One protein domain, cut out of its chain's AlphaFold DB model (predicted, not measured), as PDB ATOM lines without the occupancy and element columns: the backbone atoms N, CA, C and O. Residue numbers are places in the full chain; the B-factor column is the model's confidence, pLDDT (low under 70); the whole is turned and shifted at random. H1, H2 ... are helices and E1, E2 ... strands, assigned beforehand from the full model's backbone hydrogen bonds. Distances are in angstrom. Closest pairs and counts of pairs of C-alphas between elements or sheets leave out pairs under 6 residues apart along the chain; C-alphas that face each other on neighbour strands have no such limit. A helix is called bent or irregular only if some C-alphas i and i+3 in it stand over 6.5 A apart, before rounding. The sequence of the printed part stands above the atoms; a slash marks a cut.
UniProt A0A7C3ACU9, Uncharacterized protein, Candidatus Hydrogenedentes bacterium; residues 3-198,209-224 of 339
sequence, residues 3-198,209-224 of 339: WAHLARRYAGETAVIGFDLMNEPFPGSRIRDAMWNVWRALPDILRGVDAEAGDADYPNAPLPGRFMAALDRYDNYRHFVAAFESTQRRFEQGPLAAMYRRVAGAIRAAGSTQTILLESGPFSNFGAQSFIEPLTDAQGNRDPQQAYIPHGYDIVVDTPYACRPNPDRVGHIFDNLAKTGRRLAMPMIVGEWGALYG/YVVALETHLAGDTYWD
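What this domain is: This is residues 3 to 198 and 209 to 224 of the 339 residues of an uncharacterized protein of Candidatus Hydrogenedentes bacterium (UniProt A0A7C3ACU9). The long bent helix H4 runs along one side of an elongated body, with the small parallel sheet E1 E2 E3 beside its arm H4b, nearest at E2; the second small parallel sheet, E4 E5, lies on the side of the first sheet away from H4b, with H6 packed beside it, and H5 runs from the end of H4a past H6 to E3. H2 packs across the bend of H4, H1 sits at one end of the body, and H3 with the link of residues 46 to 64 is at the other. The printed part has 212 residues with six named helices and five named strands, in the order H1 E1 H2 H3 H4 E2 E3 H5 E4 H6 E5, and is mostly helix. It is compact, with a radius of gyration of the C-alphas of 18.6 A and spans of 60 by 36 by 26 A.

How they stand to each other: H1 is residues 3 to 10, E1 18 to 20, H2 28 to 45 and H3 65 to 71. H2 is irregular, C-alphas 40 and 43 being 7.5 A apart. H4, residues 74 to 109, was assigned as one helix by its hydrogen bonds but is bent, with C-alphas 83 and 86 7.1 A apart; its arms H4a, 74 to 83, and H4b, 86 to 109, stand at a steep tilt of 66 degrees. H4b is itself irregular, C-alphas 92 and 95 being 6.6 A apart. H1 touches residues 103 to 109 of H4b, closest at the C-alphas of Ala 4 and Ile 107, 4.9 A. H2 touches H4a, closest at the C-alphas of Ile 45 and Asn 76, 4.5 A, opposite ways at a tilt of 35.4 degrees, only just steep. H3 and H4a touch only at the corner, with the C-alphas of Leu 71 and Tyr 77 closest, 4.6 A. E2, 115 to 118, is parallel to E1, with N 19 and O 115 at 2.9 A, within hydrogen-bond range. E1, H2 H3 H4, E2 form a strand-helix-strand unit, two parallel neighbour strands with helices between them. E3, 146 to 148, is parallel to E2, with N 118 and O 147 at 2.9 A. H4b only grazes this sheet, and so does H5, 167 to 184. E4, 189 to 194, and E5, 219 to 223, are parallel, with N 190 and O 219 at 2.8 A. H6, 209 to 215, touches H5, with the C-alphas of Phe 174 and Ala 212 closest, 6.3 A. Every O i to N i+4 pair is within range in H1, H3, H4a, H5 and H6; H2 has 10 of 14, H4b 18 of 20.

Where its parts are: H1 begins at C-alpha 3, (172.484, 196.749, 186.142). H2 spans 24.3 A, H4b 33.4 A and H5 25.7 A; E5 ends at C-alpha 223, (179.949, 179.025, 199.615).

The domain as a whole: The C-alphas farthest apart are those of Gly 12 and Glu 52, 60.6 A. Residues 199 to 208 are not printed, and 15.8 A separates C-alphas 198 and 209. The links H2 to H3, E2 to E3 and E3 to H5 are long. No printed residue is under 70 in pLDDT.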
ATOM      1  N   TRP A   3     173.526 197.780 186.211       97.81
ATOM      2  CA  TRP A   3     172.484 196.749 186.142       97.81
ATOM      3  C   TRP A   3     171.662 196.769 184.851       97.81
ATOM      4  O   TRP A   3     171.445 195.729 184.242       97.81
ATOM      5  N   ALA A   4     171.289 197.949 184.351       97.38
ATOM      6  CA  ALA A   4     170.574 198.058 183.078       97.38
ATOM      7  C   ALA A   4     171.416 197.596 181.870       97.38
ATOM      8  O   ALA A   4     170.864 197.176 180.857       97.38
ATOM      9  N   HIS A   5     172.747 197.702 181.945       97.56
ATOM     10  CA  HIS A   5     173.634 197.201 180.895       97.56
ATOM     11  C   HIS A   5     173.678 195.667 180.897       97.56
ATOM     12  O   HIS A   5     173.504 195.067 179.839       97.56
ATOM     13  N   LEU A   6     173.813 195.047 182.076       97.31
ATOM     14  CA  LEU A   6     173.738 193.590 182.235       97.31
ATOM     15  C   LEU A   6     172.369 193.049 181.800       97.31
ATOM     16  O   LEU A   6     172.302 192.128 180.994       97.31
ATOM     17  N   ALA A   7     171.284 193.694 182.233       97.56
ATOM     18  CA  ALA A   7     169.924 193.317 181.860       97.56
ATOM     19  C   ALA A   7     169.714 193.300 180.340       97.56
ATOM     20  O   ALA A   7     169.180 192.331 179.813       97.56
ATOM     21  N   ARG A   8     170.197 194.317 179.609       97.38
ATOM     22  CA  ARG A   8     170.139 194.315 178.134       97.38
ATOM     23  C   ARG A   8     170.970 193.194 177.515       97.38
ATOM     24  O   ARG A   8     170.548 192.606 176.527       97.38
ATOM     25  N   ARG A   9     172.151 192.913 178.071       97.06
ATOM     26  CA  ARG A   9     173.066 191.883 177.558       97.06
ATOM     27  C   ARG A   9     172.489 190.470 177.673       97.06
ATOM     28  O   ARG A   9     172.833 189.633 176.836       97.06
ATOM     29  N   TYR A  10     171.652 190.224 178.681       96.81
ATOM     30  CA  TYR A  10     171.099 188.905 179.002       96.81
ATOM     31  C   TYR A  10     169.578 188.794 178.831       96.81
ATOM     32  O   TYR A  10     169.025 187.755 179.163       96.81
ATOM     33  N   ALA A  11     168.895 189.802 178.275       92.81
ATOM     34  CA  ALA A  11     167.429 189.831 178.189       92.81
ATOM     35  C   ALA A  11     166.799 188.608 177.489       92.81
ATOM     36  O   ALA A  11     165.671 188.249 177.807       92.81
ATOM     37  N   GLY A  12     167.513 187.978 176.548       91.81
ATOM     38  CA  GLY A  12     167.076 186.766 175.842       91.81
ATOM     39  C   GLY A  12     167.812 185.485 176.247       91.81
ATOM     40  O   GLY A  12     167.648 184.473 175.576       91.81
ATOM     41  N   GLU A  13     168.654 185.522 177.284       96.31
ATOM     42  CA  GLU A  13     169.414 184.356 177.743       96.31
ATOM     43  C   GLU A  13     168.585 183.544 178.743       96.31
ATOM     44  O   GLU A  13     168.351 183.981 179.872       96.31
ATOM     45  N   THR A  14     168.147 182.352 178.337       94.50
ATOM     46  CA  THR A  14     167.293 181.481 179.155       94.50
ATOM     47  C   THR A  14     168.047 180.792 180.288       94.50
ATOM     48  O   THR A  14     167.413 180.338 181.236       94.50
ATOM     49  N   ALA A  15     169.380 180.706 180.214       96.38
ATOM     50  CA  ALA A  15     170.198 180.134 181.282       96.38
ATOM     51  C   ALA A  15     170.380 181.083 182.483       96.38
ATOM     52  O   ALA A  15     170.733 180.643 183.576       96.38
ATOM     53  N   VAL A  16     170.145 182.388 182.307       96.81
ATOM     54  CA  VAL A  16     170.232 183.369 183.394       96.81
ATOM     55  C   VAL A  16     168.883 183.438 184.106       96.81
ATOM     56  O   VAL A  16     167.910 183.982 183.585       96.81
ATOM     57  N   ILE A  17     168.833 182.891 185.322       95.44
ATOM     58  CA  ILE A  17     167.604 182.792 186.125       95.44
ATOM     59  C   ILE A  17     167.157 184.136 186.722       95.44
ATOM     60  O   ILE A  17     165.972 184.329 187.010       95.44
ATOM     61  N   GLY A  18     168.090 185.072 186.912       97.12
ATOM     62  CA  GLY A  18     167.826 186.323 187.608       97.12
ATOM     63  C   GLY A  18     169.059 187.174 187.881       97.12
ATOM     64  O   GLY A  18     170.170 186.847 187.465       97.12
ATOM     65  N   PHE A  19     168.830 188.274 188.594       98.12
ATOM     66  CA  PHE A  19     169.853 189.206 189.047       98.12
ATOM     67  C   PHE A  19     169.777 189.373 190.557       98.12
ATOM     68  O   PHE A  19     168.775 189.883 191.065       98.12
ATOM     69  N   ASP A  20     170.846 188.980 191.239       98.25
ATOM     70  CA  ASP A  20     171.076 189.319 192.635       98.25
ATOM     71  C   ASP A  20     171.550 190.761 192.750       98.25
ATOM     72  O   ASP A  20     172.617 191.121 192.253       98.25
ATOM     73  N   LEU A  21     170.702 191.618 193.316       97.88
ATOM     74  CA  LEU A  21     170.895 193.059 193.226       97.88
ATOM     75  C   LEU A  21     172.075 193.566 194.058       97.88
ATOM     76  O   LEU A  21     172.650 194.602 193.696       97.88
ATOM     77  N   MET A  22     172.380 192.903 195.176       97.94
ATOM     78  CA  MET A  22     173.420 193.315 196.112       97.94
ATOM     79  C   MET A  22     173.702 192.208 197.130       97.94
ATOM     80  O   MET A  22     172.872 191.991 198.006       97.94
ATOM     81  N   ASN A  23     174.929 191.688 197.086       98.31
ATOM     82  CA  ASN A  23     175.475 190.803 198.108       98.31
ATOM     83  C   ASN A  23     175.550 191.482 199.478       98.31
ATOM     84  O   ASN A  23     176.175 192.543 199.602       98.31
ATOM     85  N   GLU A  24     174.948 190.862 200.488       97.12
ATOM     86  CA  GLU A  24     174.956 191.239 201.903       97.12
ATOM     87  C   GLU A  24     174.834 192.755 202.143       97.12
ATOM     88  O   GLU A  24     175.775 193.421 202.602       97.12
ATOM     89  N   PRO A  25     173.676 193.365 201.834       98.06
ATOM     90  CA  PRO A  25     173.505 194.807 201.913       98.06
ATOM     91  C   PRO A  25     173.707 195.324 203.347       98.06
ATOM     92  O   PRO A  25     172.833 195.231 204.205       98.06
ATOM     93  N   PHE A  26     174.861 195.935 203.616       97.50
ATOM     94  CA  PHE A  26     175.243 196.342 204.968       97.50
ATOM     95  C   PHE A  26     174.651 197.709 205.384       97.50
ATOM     96  O   PHE A  26     174.750 198.686 204.633       97.50
ATOM     97  N   PRO A  27     174.111 197.859 206.615       96.38
ATOM     98  CA  PRO A  27     173.473 199.099 207.078       96.38
ATOM     99  C   PRO A  27     174.442 200.257 207.386       96.38
ATOM    100  O   PRO A  27     174.013 201.342 207.798       96.38
ATOM    101  N   GLY A  28     175.748 200.047 207.209       96.44
ATOM    102  CA  GLY A  28     176.780 201.052 207.438       96.44
ATOM    103  C   GLY A  28     176.860 201.467 208.907       96.44
ATOM    104  O   GLY A  28     176.797 200.643 209.816       96.44
ATOM    105  N   SER A  29     176.966 202.772 209.161       96.31
ATOM    106  CA  SER A  29     177.135 203.334 210.510       96.31
ATOM    107  C   SER A  29     176.001 203.008 211.492       96.31
ATOM    108  O   SER A  29     176.224 203.059 212.704       96.31
ATOM    109  N   ARG A  30     174.817 202.613 211.000       93.56
ATOM    110  CA  ARG A  30     173.677 202.180 211.829       93.56
ATOM    111  C   ARG A  30     173.951 200.896 212.615       93.56
ATOM    112  O   ARG A  30     173.229 200.621 213.566       93.56
ATOM    113  N   ILE A  31     175.012 200.147 212.292       95.31
ATOM    114  CA  ILE A  31     175.478 199.018 213.114       95.31
ATOM    115  C   ILE A  31     175.663 199.409 214.590       95.31
ATOM    116  O   ILE A  31     175.393 198.610 215.481       95.31
ATOM    117  N   ARG A  32     176.046 200.664 214.866       96.19
ATOM    118  CA  ARG A  32     176.212 201.180 216.234       96.19
ATOM    119  C   ARG A  32     174.902 201.153 217.027       96.19
ATOM    120  O   ARG A  32     174.925 200.813 218.206       96.19
ATOM    121  N   ASP A  33     173.774 201.433 216.375       95.88
ATOM    122  CA  ASP A  33     172.448 201.362 216.998       95.88
ATOM    123  C   ASP A  33     172.088 199.909 217.343       95.88
ATOM    124  O   ASP A  33     171.560 199.636 218.418       95.88
ATOM    125  N   ALA A  34     172.423 198.960 216.458       96.06
ATOM    126  CA  ALA A  34     172.228 197.535 216.726       96.06
ATOM    127  C   ALA A  34     173.083 197.058 217.913       96.06
ATOM    128  O   ALA A  34     172.561 196.418 218.820       96.06
ATOM    129  N   MET A  35     174.363 197.439 217.968       96.31
ATOM    130  CA  MET A  35     175.240 197.101 219.101       96.31
ATOM    131  C   MET A  35     174.736 197.687 220.423       96.31
ATOM    132  O   MET A  35     174.800 197.032 221.462       96.31
ATOM    133  N   TRP A  36     174.176 198.896 220.394       97.31
ATOM    134  CA  TRP A  36     173.552 199.493 221.571       97.31
ATOM    135  C   TRP A  36     172.306 198.723 222.032       97.31
ATOM    136  O   TRP A  36     172.096 198.547 223.233       97.31
ATOM    137  N   ASN A  37     171.500 198.211 221.101       97.81
ATOM    138  CA  ASN A  37     170.372 197.343 221.438       97.81
ATOM    139  C   ASN A  37     170.835 196.007 222.033       97.81
ATOM    140  O   ASN A  37     170.245 195.562 223.013       97.81
ATOM    141  N   VAL A  38     171.902 195.401 221.498       97.31
ATOM    142  CA  VAL A  38     172.502 194.179 222.066       97.31
ATOM    143  C   VAL A  38     172.972 194.438 223.497       97.31
ATOM    144  O   VAL A  38     172.669 193.656 224.392       97.31
ATOM    145  N   TRP A  39     173.638 195.571 223.745       97.12
ATOM    146  CA  TRP A  39     174.056 195.958 225.094       97.12
ATOM    147  C   TRP A  39     172.867 196.101 226.056       97.12
ATOM    148  O   TRP A  39     172.921 195.611 227.182       97.12
ATOM    149  N   ARG A  40     171.759 196.706 225.609       97.75
ATOM    150  CA  ARG A  40     170.521 196.807 226.403       97.75
ATOM    151  C   ARG A  40     169.863 195.452 226.671       97.75
ATOM    152  O   ARG A  40     169.267 195.283 227.728       97.75
ATOM    153  N   ALA A  41     169.968 194.516 225.732       97.50
ATOM    154  CA  ALA A  41     169.430 193.163 225.849       97.50
ATOM    155  C   ALA A  41     170.358 192.208 226.622       97.50
ATOM    156  O   ALA A  41     169.976 191.072 226.893       97.50
ATOM    157  N   LEU A  42     171.562 192.648 227.007       96.81
ATOM    158  CA  LEU A  42     172.568 191.801 227.647       96.81
ATOM    159  C   LEU A  42     172.066 191.047 228.897       96.81
ATOM    160  O   LEU A  42     172.424 189.877 229.027       96.81
ATOM    161  N   PRO A  43     171.230 191.625 229.789       96.88
ATOM    162  CA  PRO A  43     170.676 190.884 230.926       96.88
ATOM    163  C   PRO A  43     169.816 189.680 230.518       96.88
ATOM    164  O   PRO A  43     169.845 188.651 231.191       96.88
ATOM    165  N   ASP A  44     169.075 189.794 229.416       97.31
ATOM    166  CA  ASP A  44     168.240 188.711 228.892       97.31
ATOM    167  C   ASP A  44     169.086 187.689 228.132       97.31
ATOM    168  O   ASP A  44     168.888 186.488 228.294       97.31
ATOM    169  N   ILE A  45     170.078 188.157 227.366       97.69
ATOM    170  CA  ILE A  45     171.012 187.296 226.632       97.69
ATOM    171  C   ILE A  45     171.853 186.452 227.595       97.69
ATOM    172  O   ILE A  45     172.075 185.283 227.329       97.69
ATOM    173  N   LEU A  46     172.312 187.001 228.722       96.88
ATOM    174  CA  LEU A  46     173.140 186.272 229.696       96.88
ATOM    175  C   LEU A  46     172.321 185.506 230.746       96.88
ATOM    176  O   LEU A  46     172.882 184.975 231.707       96.88
ATOM    177  N   ARG A  47     170.991 185.453 230.609       96.25
ATOM    178  CA  ARG A  47     170.123 184.909 231.653       96.25
ATOM    179  C   ARG A  47     170.465 183.448 231.957       96.25
ATOM    180  O   ARG A  47     170.472 182.582 231.080       96.25
ATOM    181  N   GLY A  48     170.714 183.185 233.240       93.94
ATOM    182  CA  GLY A  48     170.995 181.852 233.777       93.94
ATOM    183  C   GLY A  48     172.368 181.283 233.406       93.94
ATOM    184  O   GLY A  48     172.544 180.072 233.528       93.94
ATOM    185  N   VAL A  49     173.292 182.102 232.901       94.19
ATOM    186  CA  VAL A  49     174.647 181.688 232.513       94.19
ATOM    187  C   VAL A  49     175.637 182.211 233.546       94.19
ATOM    188  O   VAL A  49     175.615 183.395 233.883       94.19
ATOM    189  N   ASP A  50     176.492 181.326 234.054       90.44
ATOM    190  CA  ASP A  50     177.508 181.687 235.041       90.44
ATOM    191  C   ASP A  50     178.581 182.598 234.430       90.44
ATOM    192  O   ASP A  50     178.878 182.533 233.236       90.44
ATOM    193  N   ALA A  51     179.192 183.451 235.257       86.50
ATOM    194  CA  ALA A  51     180.160 184.448 234.793       86.50
ATOM    195  C   ALA A  51     181.409 183.837 234.126       86.50
ATOM    196  O   ALA A  51     181.951 184.457 233.215       86.50
ATOM    197  N   GLU A  52     181.799 182.635 234.561       85.75
ATOM    198  CA  GLU A  52     182.975 181.877 234.102       85.75
ATOM    199  C   GLU A  52     182.637 180.847 233.003       85.75
ATOM    200  O   GLU A  52     183.488 180.057 232.592       85.75
ATOM    201  N   ALA A  53     181.377 180.777 232.557       88.50
ATOM    202  CA  ALA A  53     180.952 179.780 231.578       88.50
ATOM    203  C   ALA A  53     181.643 179.987 230.220       88.50
ATOM    204  O   ALA A  53     181.912 181.112 229.813       88.50
ATOM    205  N   GLY A  54     181.877 178.901 229.482       87.44
ATOM    206  CA  GLY A  54     182.274 178.941 228.071       87.44
ATOM    207  C   GLY A  54     183.733 179.287 227.770       87.44
ATOM    208  O   GLY A  54     184.152 179.067 226.642       87.44
ATOM    209  N   ASP A  55     184.537 179.763 228.724       84.50
ATOM    210  CA  ASP A  55     185.951 180.089 228.460       84.50
ATOM    211  C   ASP A  55     186.782 178.847 228.084       84.50
ATOM    212  O   ASP A  55     187.672 178.918 227.234       84.50
ATOM    213  N   ALA A  56     186.457 177.685 228.666       86.50
ATOM    214  CA  ALA A  56     187.089 176.408 228.325       86.50
ATOM    215  C   ALA A  56     186.597 175.829 226.987       86.50
ATOM    216  O   ALA A  56     187.367 175.188 226.272       86.50
ATOM    217  N   ASP A  57     185.327 176.061 226.643       85.06
ATOM    218  CA  ASP A  57     184.692 175.523 225.435       85.06
ATOM    219  C   ASP A  57     185.012 176.366 224.193       85.06
ATOM    220  O   ASP A  57     185.120 175.841 223.079       85.06
ATOM    221  N   TYR A  58     185.237 177.668 224.403       87.31
ATOM    222  CA  TYR A  58     185.468 178.670 223.371       87.31
ATOM    223  C   TYR A  58     186.830 179.401 223.485       87.31
ATOM    224  O   TYR A  58     186.876 180.637 223.442       87.31
ATOM    225  N   PRO A  59     187.976 178.686 223.565       82.94
ATOM    226  CA  PRO A  59     189.287 179.328 223.531       82.94
ATOM    227  C   PRO A  59     189.543 180.051 222.194       82.94
ATOM    228  O   PRO A  59     189.704 179.420 221.150       82.94
ATOM    229  N   ASN A  60     189.711 181.375 222.242       81.88
ATOM    230  CA  ASN A  60     189.904 182.259 221.076       81.88
ATOM    231  C   ASN A  60     188.641 182.503 220.228       81.88
ATOM    232  O   ASN A  60     188.747 182.807 219.038       81.88
ATOM    233  N   ALA A  61     187.445 182.386 220.809       82.50
ATOM    234  CA  ALA A  61     186.235 182.851 220.138       82.50
ATOM    235  C   ALA A  61     186.255 184.371 219.879       82.50
ATOM    236  O   ALA A  61     186.873 185.129 220.632       82.50
ATOM    237  N   PRO A  62     185.545 184.841 218.833       78.75
ATOM    238  CA  PRO A  62     185.437 186.271 218.533       78.75
ATOM    239  C   PRO A  62     184.647 187.047 219.598       78.75
ATOM    240  O   PRO A  62     184.713 188.275 219.651       78.75
ATOM    241  N   LEU A  63     183.891 186.338 220.440       84.88
ATOM    242  CA  LEU A  63     183.107 186.876 221.545       84.88
ATOM    243  C   LEU A  63     183.557 186.214 222.857       84.88
ATOM    244  O   LEU A  63     184.045 185.083 222.818       84.88
ATOM    245  N   PRO A  64     183.385 186.880 224.017       89.38
ATOM    246  CA  PRO A  64     183.729 186.296 225.314       89.38
ATOM    247  C   PRO A  64     183.090 184.915 225.512       89.38
ATOM    248  O   PRO A  64     181.928 184.737 225.139       89.38
ATOM    249  N   GLY A  65     183.794 183.973 226.152       90.12
ATOM    250  CA  GLY A  65     183.324 182.593 226.332       90.12
ATOM    251  C   GLY A  65     181.941 182.522 226.975       90.12
ATOM    252  O   GLY A  65     181.047 181.860 226.447       90.12
ATOM    253  N   ARG A  66     181.697 183.337 228.011       93.44
ATOM    254  CA  ARG A  66     180.373 183.447 228.657       93.44
ATOM    255  C   ARG A  66     179.254 183.851 227.704       93.44
ATOM    256  O   ARG A  66     178.108 183.458 227.885       93.44
ATOM    257  N   PHE A  67     179.573 184.672 226.706       94.62
ATOM    258  CA  PHE A  67     178.607 185.121 225.716       94.62
ATOM    259  C   PHE A  67     178.333 183.999 224.718       94.62
ATOM    260  O   PHE A  67     177.176 183.719 224.442       94.62
ATOM    261  N   MET A  68     179.368 183.288 224.263       94.69
ATOM    262  CA  MET A  68     179.199 182.105 223.412       94.69
ATOM    263  C   MET A  68     178.362 181.018 224.099       94.69
ATOM    264  O   MET A  68     177.365 180.577 223.533       94.69
ATOM    265  N   ALA A  69     178.676 180.681 225.354       94.31
ATOM    266  CA  ALA A  69     177.895 179.732 226.151       94.31
ATOM    267  C   ALA A  69     176.446 180.193 226.369       94.31
ATOM    268  O   ALA A  69     175.526 179.378 226.442       94.31
ATOM    269  N   ALA A  70     176.217 181.505 226.453       96.69
ATOM    270  CA  ALA A  70     174.869 182.040 226.504       96.69
ATOM    271  C   ALA A  70     174.117 181.841 225.185       96.69
ATOM    272  O   ALA A  70     172.964 181.427 225.212       96.69
ATOM    273  N   LEU A  71     174.768 182.077 224.045       96.75
ATOM    274  CA  LEU A  71     174.179 181.894 222.715       96.75
ATOM    275  C   LEU A  71     174.022 180.422 222.301       96.75
ATOM    276  O   LEU A  71     173.386 180.146 221.286       96.75
ATOM    277  N   ASP A  72     174.549 179.466 223.069       95.06
ATOM    278  CA  ASP A  72     174.203 178.047 222.916       95.06
ATOM    279  C   ASP A  72     172.799 177.714 223.426       95.06
ATOM    280  O   ASP A  72     172.243 176.678 223.067       95.06
ATOM    281  N   ARG A  73     172.198 178.596 224.234       96.38
ATOM    282  CA  ARG A  73     170.823 178.442 224.708       96.38
ATOM    283  C   ARG A  73     169.864 179.130 223.750       96.38
ATOM    284  O   ARG A  73     169.953 180.340 223.540       96.38
ATOM    285  N   TYR A  74     168.897 178.371 223.240       96.25
ATOM    286  CA  TYR A  74     167.935 178.845 222.245       96.25
ATOM    287  C   TYR A  74     167.240 180.165 222.631       96.25
ATOM    288  O   TYR A  74     167.230 181.109 221.842       96.25
ATOM    289  N   ASP A  75     166.721 180.285 223.856       97.12
ATOM    290  CA  ASP A  75     166.022 181.504 224.298       97.12
ATOM    291  C   ASP A  75     166.944 182.730 224.359       97.12
ATOM    292  O   ASP A  75     166.575 183.828 223.934       97.12
ATOM    293  N   ASN A  76     168.176 182.545 224.828       98.06
ATOM    294  CA  ASN A  76     169.173 183.609 224.911       98.06
ATOM    295  C   ASN A  76     169.607 184.059 223.508       98.06
ATOM    296  O   ASN A  76     169.715 185.259 223.240       98.06
ATOM    297  N   TYR A  77     169.786 183.106 222.590       98.19
ATOM    298  CA  TYR A  77     170.069 183.391 221.187       98.19
ATOM    299  C   TYR A  77     168.938 184.182 220.520       98.19
ATOM    300  O   TYR A  77     169.198 185.169 219.832       98.19
ATOM    301  N   ARG A  78     167.674 183.840 220.798       97.88
ATOM    302  CA  ARG A  78     166.514 184.607 220.314       97.88
ATOM    303  C   ARG A  78     166.532 186.057 220.790       97.88
ATOM    304  O   ARG A  78     166.246 186.958 220.006       97.88
ATOM    305  N   HIS A  79     166.882 186.300 222.054       98.00
ATOM    306  CA  HIS A  79     167.045 187.662 222.571       98.00
ATOM    307  C   HIS A  79     168.186 188.413 221.870       98.00
ATOM    308  O   HIS A  79     168.043 189.599 221.564       98.00
ATOM    309  N   PHE A  80     169.291 187.723 221.574       98.19
ATOM    310  CA  PHE A  80     170.427 188.294 220.854       98.19
ATOM    311  C   PHE A  80     170.052 188.731 219.437       98.19
ATOM    312  O   PHE A  80     170.255 189.896 219.095       98.19
ATOM    313  N   VAL A  81     169.455 187.852 218.629       98.06
ATOM    314  CA  VAL A  81     169.109 188.185 217.236       98.06
ATOM    315  C   VAL A  81     167.994 189.236 217.155       98.06
ATOM    316  O   VAL A  81     168.057 190.140 216.319       98.06
ATOM    317  N   ALA A  82     167.032 189.214 218.087       98.12
ATOM    318  CA  ALA A  82     165.954 190.204 218.155       98.12
ATOM    319  C   ALA A  82     166.467 191.638 218.390       98.12
ATOM    320  O   ALA A  82     165.852 192.609 217.940       98.12
ATOM    321  N   ALA A  83     167.623 191.803 219.043       98.25
ATOM    322  CA  ALA A  83     168.219 193.117 219.285       98.25
ATOM    323  C   ALA A  83     168.610 193.856 217.985       98.25
ATOM    324  O   ALA A  83     168.666 195.093 217.955       98.25
ATOM    325  N   PHE A  84     168.825 193.125 216.887       98.31
ATOM    326  CA  PHE A  84     169.179 193.688 215.582       98.31
ATOM    327  C   PHE A  84     167.962 194.156 214.772       98.31
ATOM    328  O   PHE A  84     168.094 195.025 213.906       98.31
ATOM    329  N   GLU A  85     166.766 193.639 215.065       97.81
ATOM    330  CA  GLU A  85     165.586 193.768 214.201       97.81
ATOM    331  C   GLU A  85     165.120 195.214 213.997       97.81
ATOM    332  O   GLU A  85     164.705 195.592 212.902       97.81
ATOM    333  N   SER A  86     165.204 196.063 215.026       97.38
ATOM    334  CA  SER A  86     164.775 197.464 214.897       97.38
ATOM    335  C   SER A  86     165.676 198.266 213.947       97.38
ATOM    336  O   SER A  86     165.187 199.087 213.165       97.38
ATOM    337  N   THR A  87     166.983 197.999 213.978       97.88
ATOM    338  CA  THR A  87     167.969 198.598 213.074       97.88
ATOM    339  C   THR A  87     167.814 198.028 211.670       97.88
ATOM    340  O   THR A  87     167.767 198.802 210.710       97.88
ATOM    341  N   GLN A  88     167.661 196.703 211.560       97.88
ATOM    342  CA  GLN A  88     167.409 196.001 210.303       97.88
ATOM    343  C   GLN A  88     166.185 196.576 209.588       97.88
ATOM    344  O   GLN A  88     166.300 197.049 208.463       97.88
ATOM    345  N   ARG A  89     165.046 196.673 210.283       98.12
ATOM    346  CA  ARG A  89     163.796 197.219 209.740       98.12
ATOM    347  C   ARG A  89     163.975 198.601 209.124       98.12
ATOM    348  O   ARG A  89     163.529 198.847 208.007       98.12
ATOM    349  N   ARG A  90     164.624 199.518 209.849       97.69
ATOM    350  CA  ARG A  90     164.847 200.899 209.383       97.69
ATOM    351  C   ARG A  90     165.733 200.951 208.142       97.69
ATOM    352  O   ARG A  90     165.562 201.841 207.313       97.69
ATOM    353  N   PHE A  91     166.701 200.048 208.045       98.50
ATOM    354  CA  PHE A  91     167.578 199.941 206.889       98.50
ATOM    355  C   PHE A  91     166.854 199.322 205.684       98.50
ATOM    356  O   PHE A  91     166.840 199.922 204.607       98.50
ATOM    357  N   GLU A  92     166.197 198.181 205.887       98.62
ATOM    358  CA  GLU A  92     165.529 197.410 204.839       98.62
ATOM    359  C   GLU A  92     164.350 198.168 204.222       98.62
ATOM    360  O   GLU A  92     164.289 198.317 203.004       98.62
ATOM    361  N   GLN A  93     163.459 198.737 205.043       97.88
ATOM    362  CA  GLN A  93     162.289 199.492 204.568       97.88
ATOM    363  C   GLN A  93     162.634 200.920 204.103       97.88
ATOM    364  O   GLN A  93     161.798 201.611 203.522       97.88
ATOM    365  N   GLY A  94     163.858 201.384 204.365       97.44
ATOM    366  CA  GLY A  94     164.326 202.717 204.000       97.44
ATOM    367  C   GLY A  94     165.307 202.682 202.823       97.44
ATOM    368  O   GLY A  94     164.887 202.507 201.674       97.44
ATOM    369  N   PRO A  95     166.612 202.908 203.071       98.00
ATOM    370  CA  PRO A  95     167.613 203.019 202.011       98.00
ATOM    371  C   PRO A  95     167.734 201.766 201.133       98.00
ATOM    372  O   PRO A  95     167.915 201.919 199.925       98.00
ATOM    373  N   LEU A  96     167.593 200.555 201.687       98.50
ATOM    374  CA  LEU A  96     167.688 199.329 200.889       98.50
ATOM    375  C   LEU A  96     166.509 199.201 199.916       98.50
ATOM    376  O   LEU A  96     166.725 199.079 198.713       98.50
ATOM    377  N   ALA A  97     165.269 199.343 200.396       98.06
ATOM    378  CA  ALA A  97     164.081 199.340 199.540       98.06
ATOM    379  C   ALA A  97     164.126 200.428 198.454       98.06
ATOM    380  O   ALA A  97     163.626 200.224 197.346       98.06
ATOM    381  N   ALA A  98     164.704 201.599 198.745       97.44
ATOM    382  CA  ALA A  98     164.901 202.649 197.744       97.44
ATOM    383  C   ALA A  98     165.920 202.238 196.666       97.44
ATOM    384  O   ALA A  98     165.693 202.486 195.479       97.44
ATOM    385  N   MET A  99     167.018 201.588 197.065       97.94
ATOM    386  CA  MET A  99     168.016 201.047 196.144       97.94
ATOM    387  C   MET A  99     167.406 199.958 195.255       97.94
ATOM    388  O   MET A  99     167.448 200.094 194.030       97.94
ATOM    389  N   TYR A 100     166.751 198.956 195.848       98.38
ATOM    390  CA  TYR A 100     166.135 197.855 195.109       98.38
ATOM    391  C   TYR A 100     165.092 198.331 194.100       98.38
ATOM    392  O   TYR A 100     165.172 197.955 192.932       98.38
ATOM    393  N   ARG A 101     164.175 199.235 194.478       97.31
ATOM    394  CA  ARG A 101     163.191 199.800 193.532       97.31
ATOM    395  C   ARG A 101     163.856 200.516 192.358       97.31
ATOM    396  O   ARG A 101     163.446 200.343 191.212       97.31
ATOM    397  N   ARG A 102     164.905 201.302 192.621       97.19
ATOM    398  CA  ARG A 102     165.639 202.028 191.574       97.19
ATOM    399  C   ARG A 102     166.346 201.071 190.611       97.19
ATOM    400  O   ARG A 102     166.339 201.316 189.406       97.19
ATOM    401  N   VAL A 103     166.977 200.020 191.133       97.75
ATOM    402  CA  VAL A 103     167.706 199.031 190.327       97.75
ATOM    403  C   VAL A 103     166.744 198.148 189.533       97.75
ATOM    404  O   VAL A 103     166.897 198.046 188.317       97.75
ATOM    405  N   ALA A 104     165.713 197.594 190.174       97.50
ATOM    406  CA  ALA A 104     164.703 196.773 189.513       97.50
ATOM    407  C   ALA A 104     163.975 197.549 188.409       97.50
ATOM    408  O   ALA A 104     163.856 197.057 187.288       97.50
ATOM    409  N   GLY A 105     163.594 198.807 188.664       96.19
ATOM    410  CA  GLY A 105     162.999 199.669 187.640       96.19
ATOM    411  C   GLY A 105     163.905 199.853 186.418       96.19
ATOM    412  O   GLY A 105     163.432 199.832 185.284       96.19
ATOM    413  N   ALA A 106     165.222 199.962 186.615       96.69
ATOM    414  CA  ALA A 106     166.176 200.070 185.515       96.69
ATOM    415  C   ALA A 106     166.388 198.747 184.755       96.69
ATOM    416  O   ALA A 106     166.623 198.780 183.546       96.69
ATOM    417  N   ILE A 107     166.301 197.600 185.437       97.12
ATOM    418  CA  ILE A 107     166.338 196.263 184.820       97.12
ATOM    419  C   ILE A 107     165.086 196.045 183.959       97.12
ATOM    420  O   ILE A 107     165.200 195.637 182.802       97.12
ATOM    421  N   ARG A 108     163.899 196.393 184.471       96.12
ATOM    422  CA  ARG A 108     162.638 196.301 183.719       96.12
ATOM    423  C   ARG A 108     162.591 197.270 182.541       96.12
ATOM    424  O   ARG A 108     162.235 196.866 181.441       96.12
ATOM    425  N   ALA A 109     163.052 198.511 182.713       95.31
ATOM    426  CA  ALA A 109     163.166 199.479 181.616       95.31
ATOM    427  C   ALA A 109     164.162 199.047 180.520       95.31
ATOM    428  O   ALA A 109     164.090 199.528 179.392       95.31
ATOM    429  N   ALA A 110     165.092 198.140 180.835       96.00
ATOM    430  CA  ALA A 110     165.985 197.509 179.867       96.00
ATOM    431  C   ALA A 110     165.341 196.333 179.101       96.00
ATOM    432  O   ALA A 110     165.999 195.767 178.231       96.00
ATOM    433  N   GLY A 111     164.085 195.984 179.399       93.69
ATOM    434  CA  GLY A 111     163.326 194.928 178.726       93.69
ATOM    435  C   GLY A 111     163.558 193.516 179.273       93.69
ATOM    436  O   GLY A 111     163.108 192.562 178.650       93.69
ATOM    437  N   SER A 112     164.254 193.353 180.408       95.31
ATOM    438  CA  SER A 112     164.481 192.024 180.993       95.31
ATOM    439  C   SER A 112     163.252 191.504 181.742       95.31
ATOM    440  O   SER A 112     162.675 192.198 182.586       95.31
ATOM    441  N   THR A 113     162.915 190.241 181.485       95.06
ATOM    442  CA  THR A 113     161.877 189.472 182.185       95.06
ATOM    443  C   THR A 113     162.452 188.552 183.263       95.06
ATOM    444  O   THR A 113     161.696 187.859 183.927       95.06
ATOM    445  N   GLN A 114     163.773 188.535 183.458       96.69
ATOM    446  CA  GLN A 114     164.437 187.650 184.423       96.69
ATOM    447  C   GLN A 114     164.071 187.995 185.869       96.69
ATOM    448  O   GLN A 114     163.616 189.105 186.167       96.69
ATOM    449  N   THR A 115     164.276 187.046 186.779       97.94
ATOM    450  CA  THR A 115     163.895 187.208 188.185       97.94
ATOM    451  C   THR A 115     164.743 188.279 188.869       97.94
ATOM    452  O   THR A 115     165.958 188.323 188.698       97.94
ATOM    453  N   ILE A 116     164.123 189.143 189.670       98.44
ATOM    454  CA  ILE A 116     164.846 190.013 190.601       98.44
ATOM    455  C   ILE A 116     165.058 189.241 191.903       98.44
ATOM    456  O   ILE A 116     164.085 188.874 192.562       98.44
ATOM    457  N   LEU A 117     166.311 188.976 192.258       98.56
ATOM    458  CA  LEU A 117     166.669 188.248 193.472       98.56
ATOM    459  C   LEU A 117     166.990 189.272 194.568       98.56
ATOM    460  O   LEU A 117     167.753 190.215 194.345       98.56
ATOM    461  N   LEU A 118     166.318 189.145 195.711       98.69
ATOM    462  CA  LEU A 118     166.382 190.107 196.809       98.69
ATOM    463  C   LEU A 118     167.013 189.479 198.040       98.69
ATOM    464  O   LEU A 118     166.446 188.549 198.617       98.69
ATOM    465  N   GLU A 119     168.119 190.054 198.487       98.62
ATOM    466  CA  GLU A 119     168.703 189.752 199.786       98.62
ATOM    467  C   GLU A 119     168.071 190.584 200.906       98.62
ATOM    468  O   GLU A 119     167.596 191.712 200.702       98.62
ATOM    469  N   SER A 120     168.083 190.024 202.111       97.25
ATOM    470  CA  SER A 120     167.814 190.739 203.358       97.25
ATOM    471  C   SER A 120     169.080 191.425 203.881       97.25
ATOM    472  O   SER A 120     170.169 191.260 203.345       97.25
ATOM    473  N   GLY A 121     168.947 192.249 204.922       96.06
ATOM    474  CA  GLY A 121     170.119 192.761 205.634       96.06
ATOM    475  C   GLY A 121     170.939 191.622 206.270       96.06
ATOM    476  O   GLY A 121     170.375 190.596 206.651       96.06
ATOM    477  N   PRO A 122     172.254 191.813 206.487       95.56
ATOM    478  CA  PRO A 122     173.175 190.750 206.902       95.56
ATOM    479  C   PRO A 122     172.890 190.197 208.301       95.56
ATOM    480  O   PRO A 122     173.418 189.157 208.679       95.56
ATOM    481  N   PHE A 123     172.049 190.860 209.103       98.06
ATOM    482  CA  PHE A 123     171.661 190.300 210.398       98.06
ATOM    483  C   PHE A 123     170.728 189.096 210.249       98.06
ATOM    484  O   PHE A 123     170.625 188.281 211.164       98.06
ATOM    485  N   SER A 124     170.063 188.954 209.098       98.19
ATOM    486  CA  SER A 124     169.290 187.754 208.785       98.19
ATOM    487  C   SER A 124     170.149 186.520 208.544       98.19
ATOM    488  O   SER A 124     169.643 185.425 208.780       98.19
ATOM    489  N   ASN A 125     171.432 186.678 208.205       98.12
ATOM    490  CA  ASN A 125     172.351 185.554 208.011       98.12
ATOM    491  C   ASN A 125     172.440 184.688 209.265       98.12
ATOM    492  O   ASN A 125     172.368 183.468 209.183       98.12
ATOM    493  N   PHE A 126     172.501 185.338 210.431       97.56
ATOM    494  CA  PHE A 126     172.476 184.695 211.741       97.56
ATOM    495  C   PHE A 126     171.090 184.753 212.400       97.56
ATOM    496  O   PHE A 126     170.971 184.668 213.616       97.56
ATOM    497  N   GLY A 127     170.016 184.889 211.621       98.00
ATOM    498  CA  GLY A 127     168.665 184.590 212.090       98.00
ATOM    499  C   GLY A 127     167.856 185.761 212.641       98.00
ATOM    500  O   GLY A 127     166.763 185.520 213.146       98.00
ATOM    501  N   ALA A 128     168.290 187.020 212.516       98.25
ATOM    502  CA  ALA A 128     167.386 188.144 212.780       98.25
ATOM    503  C   ALA A 128     166.264 188.201 211.727       98.25
ATOM    504  O   ALA A 128     166.489 187.957 210.536       98.25
ATOM    505  N   GLN A 129     165.044 188.564 212.130       97.44
ATOM    506  CA  GLN A 129     163.944 188.685 211.176       97.44
ATOM    507  C   GLN A 129     164.242 189.776 210.131       97.44
ATOM    508  O   GLN A 129     164.650 190.890 210.468       97.44
ATOM    509  N   SER A 130     163.988 189.472 208.855       98.44
ATOM    510  CA  SER A 130     163.988 190.476 207.791       98.44
ATOM    511  C   SER A 130     162.609 191.125 207.638       98.44
ATOM    512  O   SER A 130     161.559 190.525 207.901       98.44
ATOM    513  N   PHE A 131     162.625 192.368 207.178       98.44
ATOM    514  CA  PHE A 131     161.518 193.284 206.944       98.44
ATOM    515  C   PHE A 131     161.540 193.866 205.528       98.44
ATOM    516  O   PHE A 131     160.838 194.847 205.280       98.44
ATOM    517  N   ILE A 132     162.294 193.271 204.594       98.56
ATOM    518  CA  ILE A 132     162.116 193.594 203.175       98.56
ATOM    519  C   ILE A 132     160.663 193.332 202.752       98.56
ATOM    520  O   ILE A 132     159.935 192.536 203.367       98.56
ATOM    521  N   GLU A 133     160.248 194.018 201.694       97.81
ATOM    522  CA  GLU A 133     158.910 193.950 201.116       97.81
ATOM    523  C   GLU A 133     159.010 193.646 199.620       97.81
ATOM    524  O   GLU A 133     160.025 193.985 199.000       97.81
ATOM    525  N   PRO A 134     157.977 193.024 199.019       97.88
ATOM    526  CA  PRO A 134     157.945 192.822 197.582       97.88
ATOM    527  C   PRO A 134     158.099 194.143 196.837       97.88
ATOM    528  O   PRO A 134     157.480 195.150 197.189       97.88
ATOM    529  N   LEU A 135     158.897 194.131 195.774       97.38
ATOM    530  CA  LEU A 135     159.043 195.305 194.933       97.38
ATOM    531  C   LEU A 135     157.748 195.577 194.177       97.38
ATOM    532  O   LEU A 135     157.064 194.654 193.721       97.38
ATOM    533  N   THR A 136     157.450 196.863 194.039       95.12
ATOM    534  CA  THR A 136     156.332 197.392 193.266       95.12
ATOM    535  C   THR A 136     156.830 198.394 192.230       95.12
ATOM    536  O   THR A 136     157.867 199.040 192.418       95.12
ATOM    537  N   ASP A 137     156.103 198.504 191.121       90.44
ATOM    538  CA  ASP A 137     156.292 199.563 190.137       90.44
ATOM    539  C   ASP A 137     155.800 200.926 190.669       90.44
ATOM    540  O   ASP A 137     155.347 201.064 191.810       90.44
ATOM    541  N   ALA A 138     155.897 201.971 189.843       87.00
ATOM    542  CA  ALA A 138     155.479 203.320 190.226       87.00
ATOM    543  C   ALA A 138     153.963 203.453 190.473       87.00
ATOM    544  O   ALA A 138     153.527 204.425 191.086       87.00
ATOM    545  N   GLN A 139     153.169 202.496 189.994       91.06
ATOM    546  CA  GLN A 139     151.720 202.422 190.139       91.06
ATOM    547  C   GLN A 139     151.309 201.544 191.334       91.06
ATOM    548  O   GLN A 139     150.122 201.453 191.640       91.06
ATOM    549  N   GLY A 140     152.272 200.936 192.030       92.62
ATOM    550  CA  GLY A 140     152.030 200.048 193.162       92.62
ATOM    551  C   GLY A 140     151.751 198.597 192.766       92.62
ATOM    552  O   GLY A 140     151.434 197.790 193.641       92.62
ATOM    553  N   ASN A 141     151.886 198.230 191.489       94.50
ATOM    554  CA  ASN A 141     151.742 196.839 191.073       94.50
ATOM    555  C   ASN A 141     152.991 196.060 191.463       94.50
ATOM    556  O   ASN A 141     154.115 196.502 191.234       94.50
ATOM    557  N   ARG A 142     152.796 194.878 192.037       96.38
ATOM    558  CA  ARG A 142     153.887 193.983 192.420       96.38
ATOM    559  C   ARG A 142     154.685 193.540 191.188       96.38
ATOM    560  O   ARG A 142     154.089 193.141 190.191       96.38
ATOM    561  N   ASP A 143     156.017 193.541 191.284       96.38
ATOM    562  CA  ASP A 143     156.862 192.944 190.245       96.38
ATOM    563  C   ASP A 143     156.521 191.447 190.106       96.38
ATOM    564  O   ASP A 143     156.494 190.732 191.117       96.38
ATOM    565  N   PRO A 144     156.226 190.958 188.891       91.81
ATOM    566  CA  PRO A 144     155.722 189.603 188.705       91.81
ATOM    567  C   PRO A 144     156.793 188.516 188.881       91.81
ATOM    568  O   PRO A 144     156.436 187.352 189.045       91.81
ATOM    569  N   GLN A 145     158.088 188.857 188.844       96.06
ATOM    570  CA  GLN A 145     159.184 187.888 188.786       96.06
ATOM    571  C   GLN A 145     160.282 188.275 189.783       96.06
ATOM    572  O   GLN A 145     161.292 188.885 189.428       96.06
ATOM    573  N   GLN A 146     160.071 187.913 191.048       97.69
ATOM    574  CA  GLN A 146     160.984 188.195 192.157       97.69
ATOM    575  C   GLN A 146     161.108 186.993 193.101       97.69
ATOM    576  O   GLN A 146     160.129 186.275 193.322       97.69
ATOM    577  N   ALA A 147     162.304 186.789 193.649       98.44
ATOM    578  CA  ALA A 147     162.618 185.723 194.596       98.44
ATOM    579  C   ALA A 147     163.435 186.261 195.777       98.44
ATOM    580  O   ALA A 147     164.121 187.277 195.661       98.44
ATOM    581  N   TYR A 148     163.347 185.577 196.914       98.69
ATOM    582  CA  TYR A 148     164.119 185.877 198.115       98.69
ATOM    583  C   TYR A 148     165.401 185.038 198.113       98.69
ATOM    584  O   TYR A 148     165.303 183.814 198.009       98.69
ATOM    585  N   ILE A 149     166.573 185.676 198.215       98.62
ATOM    586  CA  ILE A 149     167.876 184.994 198.144       98.62
ATOM    587  C   ILE A 149     168.744 185.163 199.411       98.62
ATOM    588  O   ILE A 149     169.835 185.698 199.347       98.62
ATOM    589  N   PRO A 150     168.280 184.790 200.616       98.50
ATOM    590  CA  PRO A 150     169.045 185.042 201.842       98.50
ATOM    591  C   PRO A 150     170.315 184.204 201.959       98.50
ATOM    592  O   PRO A 150     170.413 183.140 201.358       98.50
ATOM    593  N   HIS A 151     171.207 184.600 202.865       98.75
ATOM    594  CA  HIS A 151     172.293 183.743 203.341       98.75
ATOM    595  C   HIS A 151     171.925 183.115 204.690       98.75
ATOM    596  O   HIS A 151     171.112 183.661 205.441       98.75
ATOM    597  N   GLY A 152     172.502 181.954 204.999       98.12
ATOM    598  CA  GLY A 152     172.250 181.211 206.233       98.12
ATOM    599  C   GLY A 152     173.546 180.739 206.881       98.12
ATOM    600  O   GLY A 152     174.114 179.728 206.471       98.12
ATOM    601  N   TYR A 153     173.975 181.439 207.931       98.06
ATOM    602  CA  TYR A 153     175.231 181.190 208.628       98.06
ATOM    603  C   TYR A 153     175.063 181.233 210.143       98.06
ATOM    604  O   TYR A 153     174.609 182.228 210.713       98.06
ATOM    605  N   ASP A 154     175.497 180.171 210.821       97.44
ATOM    606  CA  ASP A 154     175.676 180.231 212.267       97.44
ATOM    607  C   ASP A 154     176.750 181.262 212.637       97.44
ATOM    608  O   ASP A 154     177.721 181.459 211.910       97.44
ATOM    609  N   ILE A 155     176.628 181.870 213.817       95.81
ATOM    610  CA  ILE A 155     177.559 182.903 214.316       95.81
ATOM    611  C   ILE A 155     179.015 182.425 214.464       95.81
ATOM    612  O   ILE A 155     179.905 183.234 214.712       95.81
ATOM    613  N   VAL A 156     179.253 181.114 214.365       94.75
ATOM    614  CA  VAL A 156     180.587 180.506 214.397       94.75
ATOM    615  C   VAL A 156     181.251 180.408 213.022       94.75
ATOM    616  O   VAL A 156     182.399 179.959 212.952       94.75
ATOM    617  N   VAL A 157     180.564 180.796 211.942       94.81
ATOM    618  CA  VAL A 157     181.165 180.908 210.605       94.81
ATOM    619  C   VAL A 157     182.423 181.783 210.666       94.81
ATOM    620  O   VAL A 157     182.495 182.718 211.461       94.81
ATOM    621  N   ASP A 158     183.446 181.439 209.886       92.56
ATOM    622  CA  ASP A 158     184.741 182.142 209.826       92.56
ATOM    623  C   ASP A 158     185.531 182.192 211.144       92.56
ATOM    624  O   ASP A 158     186.501 182.936 211.295       92.56
ATOM    625  N   THR A 159     185.167 181.342 212.105       92.12
ATOM    626  CA  THR A 159     185.907 181.146 213.355       92.12
ATOM    627  C   THR A 159     186.523 179.742 213.413       92.12
ATOM    628  O   THR A 159     186.137 178.855 212.646       92.12
ATOM    629  N   PRO A 160     187.408 179.454 214.390       91.19
ATOM    630  CA  PRO A 160     187.855 178.084 214.669       91.19
ATOM    631  C   PRO A 160     186.720 177.080 214.967       91.19
ATOM    632  O   PRO A 160     186.959 175.870 214.979       91.19
ATOM    633  N   TYR A 161     185.494 177.562 215.196       92.19
ATOM    634  CA  TYR A 161     184.300 176.775 215.504       92.19
ATOM    635  C   TYR A 161     183.377 176.548 214.301       92.19
ATOM    636  O   TYR A 161     182.318 175.961 214.486       92.19
ATOM    637  N   ALA A 162     183.762 176.923 213.074       93.00
ATOM    638  CA  ALA A 162     182.926 176.764 211.872       93.00
ATOM    639  C   ALA A 162     182.419 175.320 211.637       93.00
ATOM    640  O   ALA A 162     181.325 175.118 211.118       93.00
ATOM    641  N   CYS A 163     183.165 174.297 212.082       94.81
ATOM    642  CA  CYS A 163     182.731 172.891 212.027       94.81
ATOM    643  C   CYS A 163     181.832 172.448 213.198       94.81
ATOM    644  O   CYS A 163     181.513 171.265 213.306       94.81
ATOM    645  N   ARG A 164     181.489 173.351 214.122       94.00
ATOM    646  CA  ARG A 164     180.678 173.094 215.322       94.00
ATOM    647  C   ARG A 164     179.554 174.131 215.484       94.00
ATOM    648  O   ARG A 164     179.449 174.746 216.546       94.00
ATOM    649  N   PRO A 165     178.731 174.358 214.448       95.81
ATOM    650  CA  PRO A 165     177.531 175.167 214.604       95.81
ATOM    651  C   PRO A 165     176.568 174.515 215.602       95.81
ATOM    652  O   PRO A 165     176.557 173.293 215.776       95.81
ATOM    653  N   ASN A 166     175.745 175.334 216.247       96.69
ATOM    654  CA  ASN A 166     174.716 174.845 217.160       96.69
ATOM    655  C   ASN A 166     173.432 174.502 216.370       96.69
ATOM    656  O   ASN A 166     172.934 175.370 215.644       96.69
ATOM    657  N   PRO A 167     172.876 173.283 216.511       97.00
ATOM    658  CA  PRO A 167     171.674 172.870 215.785       97.00
ATOM    659  C   PRO A 167     170.454 173.758 216.025       97.00
ATOM    660  O   PRO A 167     169.726 174.049 215.077       97.00
ATOM    661  N   ASP A 168     170.252 174.243 217.250       97.56
ATOM    662  CA  ASP A 168     169.113 175.100 217.585       97.56
ATOM    663  C   ASP A 168     169.251 176.485 216.941       97.56
ATOM    664  O   ASP A 168     168.260 177.073 216.500       97.56
ATOM    665  N   ARG A 169     170.486 177.001 216.834       98.06
ATOM    666  CA  ARG A 169     170.760 178.254 216.115       98.06
ATOM    667  C   ARG A 169     170.526 178.095 214.619       98.06
ATOM    668  O   ARG A 169     169.823 178.915 214.035       98.06
ATOM    669  N   VAL A 170     171.039 177.026 214.011       98.44
ATOM    670  CA  VAL A 170     170.808 176.753 212.583       98.44
ATOM    671  C   VAL A 170     169.323 176.536 212.298       98.44
ATOM    672  O   VAL A 170     168.796 177.162 211.383       98.44
ATOM    673  N   GLY A 171     168.610 175.772 213.126       98.25
ATOM    674  CA  GLY A 171     167.155 175.650 213.026       98.25
ATOM    675  C   GLY A 171     166.458 177.014 213.079       98.25
ATOM    676  O   GLY A 171     165.671 177.343 212.193       98.25
ATOM    677  N   HIS A 172     166.818 177.864 214.048       98.56
ATOM    678  CA  HIS A 172     166.264 179.215 214.171       98.56
ATOM    679  C   HIS A 172     166.488 180.084 212.927       98.56
ATOM    680  O   HIS A 172     165.567 180.776 212.483       98.56
ATOM    681  N   ILE A 173     167.714 180.074 212.394       98.75
ATOM    682  CA  ILE A 173     168.099 180.845 211.210       98.75
ATOM    683  C   ILE A 173     167.180 180.465 210.054       98.75
ATOM    684  O   ILE A 173     166.453 181.311 209.531       98.75
ATOM    685  N   PHE A 174     167.151 179.181 209.705       98.69
ATOM    686  CA  PHE A 174     166.434 178.695 208.534       98.69
ATOM    687  C   PHE A 174     164.909 178.806 208.688       98.69
ATOM    688  O   PHE A 174     164.233 179.204 207.732       98.69
ATOM    689  N   ASP A 175     164.372 178.630 209.900       98.56
ATOM    690  CA  ASP A 175     162.964 178.906 210.205       98.56
ATOM    691  C   ASP A 175     162.591 180.368 209.916       98.56
ATOM    692  O   ASP A 175     161.542 180.650 209.318       98.56
ATOM    693  N   ASN A 176     163.443 181.317 210.316       98.31
ATOM    694  CA  ASN A 176     163.215 182.745 210.091       98.31
ATOM    695  C   ASN A 176     163.382 183.149 208.620       98.31
ATOM    696  O   ASN A 176     162.612 183.990 208.128       98.31
ATOM    697  N   LEU A 177     164.322 182.533 207.897       98.62
ATOM    698  CA  LEU A 177     164.455 182.708 206.450       98.62
ATOM    699  C   LEU A 177     163.191 182.217 205.733       98.62
ATOM    700  O   LEU A 177     162.546 182.985 205.013       98.62
ATOM    701  N   ALA A 178     162.747 180.993 206.025       98.44
ATOM    702  CA  ALA A 178     161.552 180.408 205.426       98.44
ATOM    703  C   ALA A 178     160.275 181.185 205.798       98.44
ATOM    704  O   ALA A 178     159.395 181.402 204.958       98.44
ATOM    705  N   LYS A 179     160.169 181.672 207.043       98.38
ATOM    706  CA  LYS A 179     159.090 182.575 207.483       98.38
ATOM    707  C   LYS A 179     159.062 183.854 206.647       98.38
ATOM    708  O   LYS A 179     157.978 184.316 206.286       98.38
ATOM    709  N   THR A 180     160.226 184.413 206.324       98.50
ATOM    710  CA  THR A 180     160.326 185.601 205.471       98.50
ATOM    711  C   THR A 180     159.911 185.293 204.034       98.50
ATOM    712  O   THR A 180     159.045 185.995 203.515       98.50
ATOM    713  N   GLY A 181     160.404 184.207 203.430       98.19
ATOM    714  CA  GLY A 181     159.983 183.777 202.090       98.19
ATOM    715  C   GLY A 181     158.464 183.593 201.973       98.19
ATOM    716  O   GLY A 181     157.834 184.130 201.058       98.19
ATOM    717  N   ARG A 182     157.836 182.947 202.971       98.19
ATOM    718  CA  ARG A 182     156.368 182.806 203.055       98.19
ATOM    719  C   ARG A 182     155.653 184.151 203.177       98.19
ATOM    720  O   ARG A 182     154.684 184.382 202.460       98.19
ATOM    721  N   ARG A 183     156.129 185.051 204.048       98.19
ATOM    722  CA  ARG A 183     155.563 186.405 204.217       98.19
ATOM    723  C   ARG A 183     155.628 187.217 202.922       98.19
ATOM    724  O   ARG A 183     154.704 187.967 202.629       98.19
ATOM    725  N   LEU A 184     156.715 187.074 202.169       98.06
ATOM    726  CA  LEU A 184     156.908 187.731 200.878       98.06
ATOM    727  C   LEU A 184     156.093 187.081 199.754       98.06
ATOM    728  O   LEU A 184     155.928 187.697 198.703       98.06
ATOM    729  N   ALA A 185     155.592 185.858 199.958       97.25
ATOM    730  CA  ALA A 185     155.025 185.012 198.913       97.25
ATOM    731  C   ALA A 185     155.977 184.927 197.705       97.25
ATOM    732  O   ALA A 185     155.597 185.267 196.583       97.25
ATOM    733  N   MET A 186     157.236 184.569 197.968       97.75
ATOM    734  CA  MET A 186     158.303 184.427 196.974       97.75
ATOM    735  C   MET A 186     158.951 183.042 197.069       97.75
ATOM    736  O   MET A 186     159.033 182.499 198.176       97.75
ATOM    737  N   PRO A 187     159.462 182.490 195.953       97.12
ATOM    738  CA  PRO A 187     160.431 181.400 196.002       97.12
ATOM    739  C   PRO A 187     161.661 181.810 196.819       97.12
ATOM    740  O   PRO A 187     162.028 182.989 196.828       97.12
ATOM    741  N   MET A 188     162.287 180.839 197.481       97.75
ATOM    742  CA  MET A 188     163.487 181.048 198.284       97.75
ATOM    743  C   MET A 188     164.647 180.219 197.738       97.75
ATOM    744  O   MET A 188     164.498 179.016 197.516       97.75
ATOM    745  N   ILE A 189     165.791 180.869 197.554       98.06
ATOM    746  CA  ILE A 189     167.079 180.238 197.257       98.06
ATOM    747  C   ILE A 189     168.027 180.699 198.358       98.06
ATOM    748  O   ILE A 189     168.175 181.891 198.546       98.06
ATOM    749  N   VAL A 190     168.641 179.814 199.130       98.62
ATOM    750  CA  VAL A 190     169.678 180.238 200.075       98.62
ATOM    751  C   VAL A 190     170.946 180.521 199.270       98.62
ATOM    752  O   VAL A 190     171.591 179.587 198.798       98.62
ATOM    753  N   GLY A 191     171.238 181.808 199.063       98.25
ATOM    754  CA  GLY A 191     172.324 182.311 198.217       98.25
ATOM    755  C   GLY A 191     173.703 181.907 198.722       98.25
ATOM    756  O   GLY A 191     174.589 181.591 197.931       98.25
ATOM    757  N   GLU A 192     173.863 181.817 200.037       98.56
ATOM    758  CA  GLU A 192     175.093 181.326 200.634       98.56
ATOM    759  C   GLU A 192     174.821 180.569 201.933       98.56
ATOM    760  O   GLU A 192     173.990 180.951 202.764       98.56
ATOM    761  N   TRP A 193     175.549 179.473 202.098       98.06
ATOM    762  CA  TRP A 193     175.662 178.691 203.322       98.06
ATOM    763  C   TRP A 193     176.997 177.939 203.291       98.06
ATOM    764  O   TRP A 193     177.625 177.797 202.238       98.06
ATOM    765  N   GLY A 194     177.443 177.416 204.433       95.44
ATOM    766  CA  GLY A 194     178.670 176.620 204.495       95.44
ATOM    767  C   GLY A 194     179.878 177.411 204.990       95.44
ATOM    768  O   GLY A 194     179.956 177.659 206.189       95.44
ATOM    769  N   ALA A 195     180.834 177.733 204.105       94.06
ATOM    770  CA  ALA A 195     182.162 178.266 204.454       94.06
ATOM    771  C   ALA A 195     182.948 177.331 205.403       94.06
ATOM    772  O   ALA A 195     183.362 177.681 206.505       94.06
ATOM    773  N   LEU A 196     183.130 176.076 204.971       93.19
ATOM    774  CA  LEU A 196     183.689 174.992 205.800       93.19
ATOM    775  C   LEU A 196     185.195 174.735 205.569       93.19
ATOM    776  O   LEU A 196     185.789 173.858 206.203       93.19
ATOM    777  N   TYR A 197     185.812 175.485 204.647       87.44
ATOM    778  CA  TYR A 197     187.265 175.615 204.436       87.44
ATOM    779  C   TYR A 197     188.077 174.307 204.402       87.44
ATOM    780  O   TYR A 197     189.188 174.219 204.919       87.44
ATOM    781  N   GLY A 198     187.510 173.262 203.805       82.50
ATOM    782  CA  GLY A 198     188.176 171.969 203.578       82.50
ATOM    783  C   GLY A 198     188.433 171.113 204.828       82.50
ATOM    784  O   GLY A 198     189.039 170.048 204.717       82.50
ATOM    785  N   TYR A 209     173.277 171.621 207.865       98.12
ATOM    786  CA  TYR A 209     172.771 172.666 206.964       98.12
ATOM    787  C   TYR A 209     171.905 172.087 205.841       98.12
ATOM    788  O   TYR A 209     170.842 172.631 205.553       98.12
ATOM    789  N   VAL A 210     172.307 170.954 205.253       97.88
ATOM    790  CA  VAL A 210     171.493 170.242 204.256       97.88
ATOM    791  C   VAL A 210     170.118 169.889 204.815       97.88
ATOM    792  O   VAL A 210     169.114 170.185 204.177       97.88
ATOM    793  N   VAL A 211     170.048 169.326 206.024       97.38
ATOM    794  CA  VAL A 211     168.762 168.997 206.655       97.38
ATOM    795  C   VAL A 211     167.886 170.245 206.815       97.38
ATOM    796  O   VAL A 211     166.684 170.180 206.554       97.38
ATOM    797  N   ALA A 212     168.464 171.389 207.191       98.12
ATOM    798  CA  ALA A 212     167.724 172.646 207.309       98.12
ATOM    799  C   ALA A 212     167.200 173.157 205.950       98.12
ATOM    800  O   ALA A 212     166.051 173.592 205.854       98.12
ATOM    801  N   LEU A 213     168.004 173.050 204.886       98.19
ATOM    802  CA  LEU A 213     167.607 173.395 203.515       98.19
ATOM    803  C   LEU A 213     166.440 172.531 203.022       98.19
ATOM    804  O   LEU A 213     165.419 173.057 202.570       98.19
ATOM    805  N   GLU A 214     166.568 171.211 203.166       97.44
ATOM    806  CA  GLU A 214     165.575 170.220 202.734       97.44
ATOM    807  C   GLU A 214     164.254 170.374 203.496       97.44
ATOM    808  O   GLU A 214     163.180 170.371 202.892       97.44
ATOM    809  N   THR A 215     164.320 170.632 204.808       97.25
ATOM    810  CA  THR A 215     163.145 170.883 205.664       97.25
ATOM    811  C   THR A 215     162.289 172.051 205.163       97.25
ATOM    812  O   THR A 215     161.067 172.051 205.334       97.25
ATOM    813  N   HIS A 216     162.902 173.050 204.526       97.69
ATOM    814  CA  HIS A 216     162.196 174.214 203.989       97.69
ATOM    815  C   HIS A 216     162.029 174.206 202.470       97.69
ATOM    816  O   HIS A 216     161.528 175.193 201.927       97.69
ATOM    817  N   LEU A 217     162.401 173.112 201.796       96.81
ATOM    818  CA  LEU A 217     162.379 172.987 200.336       96.81
ATOM    819  C   LEU A 217     163.108 174.144 199.632       96.81
ATOM    820  O   LEU A 217     162.650 174.646 198.603       96.81
ATOM    821  N   ALA A 218     164.201 174.618 200.228       96.62
ATOM    822  CA  ALA A 218     164.960 175.740 199.702       96.62
ATOM    823  C   ALA A 218     165.890 175.277 198.574       96.62
ATOM    824  O   ALA A 218     166.588 174.276 198.721       96.62
ATOM    825  N   GLY A 219     165.943 176.035 197.472       96.31
ATOM    826  CA  GLY A 219     167.102 175.957 196.577       96.31
ATOM    827  C   GLY A 219     168.339 176.496 197.295       96.31
ATOM    828  O   GLY A 219     168.193 177.233 198.271       96.31
ATOM    829  N   ASP A 220     169.542 176.161 196.836       97.25
ATOM    830  CA  ASP A 220     170.759 176.593 197.522       97.25
ATOM    831  C   ASP A 220     171.974 176.761 196.608       97.25
ATOM    832  O   ASP A 220     172.079 176.122 195.558       97.25
ATOM    833  N   THR A 221     172.895 177.616 197.046       97.56
ATOM    834  CA  THR A 221     174.241 177.773 196.495       97.56
ATOM    835  C   THR A 221     175.262 177.739 197.634       97.56
ATOM    836  O   THR A 221     175.246 178.567 198.542       97.56
ATOM    837  N   TYR A 222     176.143 176.735 197.616       97.62
ATOM    838  CA  TYR A 222     177.187 176.562 198.629       97.62
ATOM    839  C   TYR A 222     178.314 177.588 198.459       97.62
ATOM    840  O   TYR A 222     178.836 177.754 197.351       97.62
ATOM    841  N   TRP A 223     178.747 178.197 199.566       96.19
ATOM    842  CA  TRP A 223     179.949 179.025 199.615       96.19
ATOM    843  C   TRP A 223     181.158 178.190 200.075       96.19
ATOM    844  O   TRP A 223     181.245 177.794 201.241       96.19
ATOM    845  N   ASP A 224     182.128 177.890 199.217       93.88
ATOM    846  CA  ASP A 224     182.263 178.274 197.809       93.88
ATOM    847  C   ASP A 224     182.791 177.124 196.945       93.88
ATOM    848  O   ASP A 224     183.323 176.125 197.437       93.88
TER     849      ASP A 224